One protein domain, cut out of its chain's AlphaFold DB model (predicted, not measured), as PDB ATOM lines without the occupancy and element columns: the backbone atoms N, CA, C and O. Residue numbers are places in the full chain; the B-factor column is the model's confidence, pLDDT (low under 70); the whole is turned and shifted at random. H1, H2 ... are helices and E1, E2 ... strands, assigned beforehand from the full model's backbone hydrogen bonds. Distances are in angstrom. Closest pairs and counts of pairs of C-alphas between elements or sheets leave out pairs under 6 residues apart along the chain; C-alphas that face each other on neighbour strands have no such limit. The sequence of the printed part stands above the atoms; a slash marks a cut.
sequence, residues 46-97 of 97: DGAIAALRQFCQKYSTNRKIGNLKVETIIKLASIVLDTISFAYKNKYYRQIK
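This is residues 46 to 97 of the 97 residues of the protein "Hypothetical protein" of Rotaria sordida (UniProt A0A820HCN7). A helical hairpin, H1 and H2 side by side, continues at the far end of H2 into a small strand hairpin, E1 and E2, of which residues 87 to 92 stick out. The printed part has 52 residues, with two named helices and then two named strands, an antiparallel sheet of order E1 - E2; its class is mixed. It is loose, with a radius of gyration of the C-alphas of 14.3 A, and spans 45 by 23 by 12 A.

Find C-alpha 85 at (131.437, 184.944, 73.110), where E1, residues 85 to 88, begins; E2 is residues 91 to 94. H2, residues 70 to 82, runs 18.4 A. H1, residues 46 to 59, runs 20.1 A from C-alpha 46 at (139.113, 169.106, 69.401).

In the hairpin of E1 and E2, antiparallel at 150 degrees, find N 86 and O 93 within hydrogen-bond range at 2.9 A. A tight link joins H2 to E1. H1 and H2 touch, their closest C-alphas, Cys 56 and Val 70, 6.2 A apart; they run opposite ways at a shallow tilt of 24 degrees. In both, every O i to N i+4 pair is within hydrogen-bond range. H1 is apart from both strands.

The farthest C-alphas, Asn 62 and Lys 89, are 45.5 A apart. The printed part has no cut and no long link; pLDDT is under 70 at residue 97.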
ATOM      1  N   ASP A  46     138.156 170.156  69.040       89.56
ATOM      2  CA  ASP A  46     139.113 169.106  69.401       89.56
ATOM      3  C   ASP A  46     140.182 168.922  68.318       89.56
ATOM      4  O   ASP A  46     141.372 168.809  68.619       89.56
ATOM      5  N   GLY A  47     139.770 168.984  67.047       89.62
ATOM      6  CA  GLY A  47     140.674 168.947  65.900       89.62
ATOM      7  C   GLY A  47     141.608 170.157  65.864       89.62
ATOM      8  O   GLY A  47     142.815 169.998  65.672       89.62
ATOM      9  N   ALA A  48     141.082 171.356  66.131       90.69
ATOM     10  CA  ALA A  48     141.887 172.574  66.223       90.69
ATOM     11  C   ALA A  48     142.929 172.490  67.351       90.69
ATOM     12  O   ALA A  48     144.100 172.817  67.144       90.69
ATOM     13  N   ILE A  49     142.533 172.006  68.531       95.12
ATOM     14  CA  ILE A  49     143.429 171.833  69.680       95.12
ATOM     15  C   ILE A  49     144.505 170.781  69.399       95.12
ATOM     16  O   ILE A  49     145.673 170.993  69.741       95.12
ATOM     17  N   ALA A  50     144.145 169.669  68.758       94.62
ATOM     18  CA  ALA A  50     145.103 168.640  68.367       94.62
ATOM     19  C   ALA A  50     146.137 169.181  67.366       94.62
ATOM     20  O   ALA A  50     147.342 169.000  67.570       94.62
ATOM     21  N   ALA A  51     145.688 169.904  66.336       94.50
ATOM     22  CA  ALA A  51     146.566 170.528  65.349       94.50
ATOM     23  C   ALA A  51     147.494 171.575  65.988       94.50
ATOM     24  O   ALA A  51     148.705 171.563  65.748       94.50
ATOM     25  N   LEU A  52     146.958 172.430  66.867       95.75
ATOM     26  CA  LEU A  52     147.748 173.415  67.606       95.75
ATOM     27  C   LEU A  52     148.797 172.739  68.493       95.75
ATOM     28  O   LEU A  52     149.943 173.180  68.537       95.75
ATOM     29  N   ARG A  53     148.444 171.640  69.167       96.31
ATOM     30  CA  ARG A  53     149.389 170.867  69.982       96.31
ATOM     31  C   ARG A  53     150.540 170.327  69.143       96.31
ATOM     32  O   ARG A  53     151.687 170.497  69.551       96.31
ATOM     33  N   GLN A  54     150.256 169.735  67.983       96.38
ATOM     34  CA  GLN A  54     151.299 169.249  67.076       96.38
ATOM     35  C   GLN A  54     152.199 170.386  66.583       96.38
ATOM     36  O   GLN A  54     153.424 170.260  66.601       96.38
ATOM     37  N   PHE A  55     151.606 171.523  66.204       96.38
ATOM     38  CA  PHE A  55     152.353 172.712  65.808       96.38
ATOM     39  C   PHE A  55     153.274 173.186  66.936       96.38
ATOM     40  O   PHE A  55     154.479 173.346  66.740       96.38
ATOM     41  N   CYS A  56     152.732 173.355  68.142       96.19
ATOM     42  CA  CYS A  56     153.507 173.826  69.276       96.19
ATOM     43  C   CYS A  56     154.624 172.852  69.653       96.19
ATOM     44  O   CYS A  56     155.728 173.292  69.954       96.19
ATOM     45  N   GLN A  57     154.375 171.543  69.603       94.56
ATOM     46  CA  GLN A  57     155.400 170.529  69.850       94.56
ATOM     47  C   GLN A  57     156.541 170.626  68.836       94.56
ATOM     48  O   GLN A  57     157.702 170.644  69.243       94.56
ATOM     49  N   LYS A  58     156.216 170.764  67.543       96.31
ATOM     50  CA  LYS A  58     157.196 170.859  66.453       96.31
ATOM     51  C   LYS A  58     158.129 172.066  66.579       96.31
ATOM     52  O   LYS A  58     159.304 171.949  66.252       96.31
ATOM     53  N   TYR A  59     157.612 173.207  67.031       95.50
ATOM     54  CA  TYR A  59     158.369 174.466  67.084       95.50
ATOM     55  C   TYR A  59     158.796 174.883  68.496       95.50
ATOM     56  O   TYR A  59     159.392 175.943  68.673       95.50
ATOM     57  N   SER A  60     158.503 174.072  69.513       95.38
ATOM     58  CA  SER A  60     158.943 174.359  70.876       95.38
ATOM     59  C   SER A  60     160.424 174.054  71.078       95.38
ATOM     60  O   SER A  60     160.959 173.081  70.553       95.38
ATOM     61  N   THR A  61     161.077 174.836  71.932       95.00
ATOM     62  CA  THR A  61     162.377 174.486  72.513       95.00
ATOM     63  C   THR A  61     162.147 174.149  73.980       95.00
ATOM     64  O   THR A  61     161.551 174.937  74.711       95.00
ATOM     65  N   ASN A  62     162.554 172.954  74.421       93.44
ATOM     66  CA  ASN A  62     162.323 172.470  75.790       93.44
ATOM     67  C   ASN A  62     160.848 172.566  76.241       93.44
ATOM     68  O   ASN A  62     160.555 172.988  77.361       93.44
ATOM     69  N   ARG A  63     159.910 172.184  75.357       92.25
ATOM     70  CA  ARG A  63     158.449 172.255  75.579       92.25
ATOM     71  C   ARG A  63     157.928 173.666  75.877       92.25
ATOM     72  O   ARG A  63     156.899 173.832  76.537       92.25
ATOM     73  N   LYS A  64     158.625 174.692  75.385       95.12
ATOM     74  CA  LYS A  64     158.218 176.091  75.492       95.12
ATOM     75  C   LYS A  64     158.239 176.804  74.149       95.12
ATOM     76  O   LYS A  64     159.039 176.479  73.274       95.12
ATOM     77  N   ILE A  65     157.376 177.804  74.027       94.38
ATOM     78  CA  ILE A  65     157.406 178.812  72.966       94.38
ATOM     79  C   ILE A  65     157.579 180.157  73.668       94.38
ATOM     80  O   ILE A  65     156.719 180.576  74.448       94.38
ATOM     81  N   GLY A  66     158.734 180.792  73.460       91.62
ATOM     82  CA  GLY A  66     159.173 181.904  74.302       91.62
ATOM     83  C   GLY A  66     159.210 181.483  75.776       91.62
ATOM     84  O   GLY A  66     159.852 180.498  76.138       91.62
ATOM     85  N   ASN A  67     158.457 182.192  76.619       94.12
ATOM     86  CA  ASN A  67     158.383 181.925  78.059       94.12
ATOM     87  C   ASN A  67     157.202 181.027  78.471       94.12
ATOM     88  O   ASN A  67     157.057 180.711  79.654       94.12
ATOM     89  N   LEU A  68     156.364 180.594  77.526       95.62
ATOM     90  CA  LEU A  68     155.151 179.830  77.812       95.62
ATOM     91  C   LEU A  68     155.366 178.336  77.584       95.62
ATOM     92  O   LEU A  68     155.896 177.928  76.553       95.62
ATOM     93  N   LYS A  69     154.907 177.510  78.532       97.31
ATOM     94  CA  LYS A  69     154.824 176.055  78.341       97.31
ATOM     95  C   LYS A  69     153.771 175.741  77.282       97.31
ATOM     96  O   LYS A  69     152.712 176.374  77.264       97.31
ATOM     97  N   VAL A  70     154.032 174.740  76.445       96.38
ATOM     98  CA  VAL A  70     153.076 174.284  75.420       96.38
ATOM     99  C   VAL A  70     151.718 173.964  76.051       96.38
ATOM    100  O   VAL A  70     150.685 174.387  75.548       96.38
ATOM    101  N   GLU A  71     151.705 173.310  77.207       96.62
ATOM    102  CA  GLU A  71     150.490 172.955  77.942       96.62
ATOM    103  C   GLU A  71     149.673 174.185  78.358       96.62
ATOM    104  O   GLU A  71     148.444 174.144  78.326       96.62
ATOM    105  N   THR A  72     150.337 175.291  78.706       97.25
ATOM    106  CA  THR A  72     149.673 176.562  79.023       97.25
ATOM    107  C   THR A  72     148.998 177.143  77.787       97.25
ATOM    108  O   THR A  72     147.836 177.535  77.867       97.25
ATOM    109  N   ILE A  73     149.689 177.153  76.645       96.94
ATOM    110  CA  ILE A  73     149.137 177.638  75.371       96.94
ATOM    111  C   ILE A  73     147.903 176.819  74.988       96.94
ATOM    112  O   ILE A  73     146.858 177.388  74.680       96.94
ATOM    113  N   ILE A  74     147.996 175.490  75.077       97.50
ATOM    114  CA  ILE A  74     146.874 174.604  74.759       97.50
ATOM    115  C   ILE A  74     145.696 174.827  75.705       97.50
ATOM    116  O   ILE A  74     144.567 174.942  75.241       97.50
ATOM    117  N   LYS A  75     145.940 174.953  77.013       96.69
ATOM    118  CA  LYS A  75     144.868 175.200  77.984       96.69
ATOM    119  C   LYS A  75     144.157 176.533  77.733       96.69
ATOM    120  O   LYS A  75     142.933 176.584  77.815       96.69
ATOM    121  N   LEU A  76     144.902 177.590  77.406       95.94
ATOM    122  CA  LEU A  76     144.325 178.890  77.050       95.94
ATOM    123  C   LEU A  76     143.485 178.798  75.773       95.94
ATOM    124  O   LEU A  76     142.359 179.288  75.754       95.94
ATOM    125  N   ALA A  77     143.997 178.129  74.739       95.00
ATOM    126  CA  ALA A  77     143.263 177.925  73.495       95.00
ATOM    127  C   ALA A  77     141.962 177.139  73.718       95.00
ATOM    128  O   ALA A  77     140.926 177.532  73.188       95.00
ATOM    129  N   SER A  78     141.986 176.081  74.539       93.56
ATOM    130  CA  SER A  78     140.780 175.315  74.881       93.56
ATOM    131  C   SER A  78     139.729 176.194  75.552       93.56
ATOM    132  O   SER A  78     138.582 176.190  75.124       93.56
ATOM    133  N   ILE A  79     140.128 177.012  76.534       93.56
ATOM    134  CA  ILE A  79     139.210 177.946  77.200       93.56
ATOM    135  C   ILE A  79     138.584 178.895  76.177       93.56
ATOM    136  O   ILE A  79     137.366 179.011  76.132       93.56
ATOM    137  N   VAL A  80     139.398 179.521  75.320       91.25
ATOM    138  CA  VAL A  80     138.900 180.447  74.291       91.25
ATOM    139  C   VAL A  80     137.889 179.766  73.370       91.25
ATOM    140  O   VAL A  80     136.832 180.341  73.122       91.25
ATOM    141  N   LEU A  81     138.178 178.548  72.903       89.19
ATOM    142  CA  LEU A  81     137.297 177.793  72.007       89.19
ATOM    143  C   LEU A  81     136.014 177.287  72.689       89.19
ATOM    144  O   LEU A  81     134.994 177.127  72.021       89.19
ATOM    145  N   ASP A  82     136.032 177.059  74.001       87.94
ATOM    146  CA  ASP A  82     134.854 176.626  74.764       87.94
ATOM    147  C   ASP A  82     133.982 177.794  75.242       87.94
ATOM    148  O   ASP A  82     132.788 177.623  75.523       87.94
ATOM    149  N   THR A  83     134.556 178.992  75.343       88.69
ATOM    150  CA  THR A  83     133.871 180.190  75.844       88.69
ATOM    151  C   THR A  83     133.708 181.274  74.788       88.69
ATOM    152  O   THR A  83     133.546 182.442  75.152       88.69
ATOM    153  N   ILE A  84     133.744 180.919  73.497       87.81
ATOM    154  CA  ILE A  84     133.582 181.887  72.405       87.81
ATOM    155  C   ILE A  84     132.310 182.695  72.649       87.81
ATOM    156  O   ILE A  84     131.200 182.161  72.714       87.81
ATOM    157  N   SER A  85     132.499 183.996  72.820       89.38
ATOM    158  CA  SER A  85     131.437 184.944  73.110       89.38
ATOM    159  C   SER A  85     131.645 186.188  72.261       89.38
ATOM    160  O   SER A  85     132.779 186.619  72.053       89.38
ATOM    161  N   PHE A  86     130.559 186.765  71.766       89.62
ATOM    162  CA  PHE A  86     130.582 187.949  70.916       89.62
ATOM    163  C   PHE A  86     129.486 188.929  71.333       89.62
ATOM    164  O   PHE A  86     128.443 188.548  71.865       89.62
ATOM    165  N   ALA A  87     129.736 190.217  71.106       94.00
ATOM    166  CA  ALA A  87     128.772 191.274  71.366       94.00
ATOM    167  C   ALA A  87     128.055 191.666  70.070       94.00
ATOM    168  O   ALA A  87     128.690 191.913  69.046       94.00
ATOM    169  N   TYR A  88     126.729 191.757  70.118       92.88
ATOM    170  CA  TYR A  88     125.905 192.230  69.010       92.88
ATOM    171  C   TYR A  88     124.728 193.046  69.550       92.88
ATOM    172  O   TYR A  88     124.075 192.637  70.504       92.88
ATOM    173  N   LYS A  89     124.461 194.228  68.976       93.31
ATOM    174  CA  LYS A  89     123.367 195.128  69.408       93.31
ATOM    175  C   LYS A  89     123.287 195.320  70.938       93.31
ATOM    176  O   LYS A  89     122.225 195.171  71.537       93.31
ATOM    177  N   ASN A  90     124.428 195.641  71.555       93.94
ATOM    178  CA  ASN A  90     124.574 195.870  73.000       93.94
ATOM    179  C   ASN A  90     124.165 194.677  73.892       93.94
ATOM    180  O   ASN A  90     123.800 194.849  75.054       93.94
ATOM    181  N   LYS A  91     124.204 193.459  73.342       94.56
ATOM    182  CA  LYS A  91     123.972 192.204  74.056       94.56
ATOM    183  C   LYS A  91     125.153 191.266  73.847       94.56
ATOM    184  O   LYS A  91     125.774 191.275  72.785       94.56
ATOM    185  N   TYR A  92     125.439 190.457  74.859       94.00
ATOM    186  CA  TYR A  92     126.463 189.420  74.797       94.00
ATOM    187  C   TYR A  92     125.824 188.079  74.457       94.00
ATOM    188  O   TYR A  92     124.808 187.700  75.037       94.00
ATOM    189  N   TYR A  93     126.447 187.367  73.528       91.69
ATOM    190  CA  TYR A  93     126.032 186.050  73.073       91.69
ATOM    191  C   TYR A  93     127.194 185.088  73.253       91.69
ATOM    192  O   TYR A  93     128.339 185.436  72.965       91.69
ATOM    193  N   ARG A  94     126.892 183.875  73.703       89.12
ATOM    194  CA  ARG A  94     127.839 182.765  73.696       89.12
ATOM    195  C   ARG A  94     127.534 181.895  72.488       89.12
ATOM    196  O   ARG A  94     126.373 181.558  72.260       89.12
ATOM    197  N   GLN A  95     128.560 181.539  71.728       83.94
ATOM    198  CA  GLN A  95     128.412 180.556  70.667       83.94
ATOM    199  C   GLN A  95     128.152 179.193  71.312       83.94
ATOM    200  O   GLN A  95     128.948 178.711  72.118       83.94
ATOM    201  N   ILE A  96     127.002 178.611  70.992       77.62
ATOM    202  CA  ILE A  96     126.631 177.261  71.415       77.62
ATOM    203  C   ILE A  96     127.178 176.301  70.351       77.62
ATOM    204  O   ILE A  96     127.090 176.605  69.160       77.62
ATOM    205  N   LYS A  97     127.805 175.210  70.797       65.12
ATOM    206  CA  LYS A  97     128.278 174.116  69.939       65.12
ATOM    207  C   LYS A  97     127.125 173.199  69.564       65.12
ATOM    208  O   LYS A  97     126.293 172.941  70.462       65.12
TER     209      LYS A  97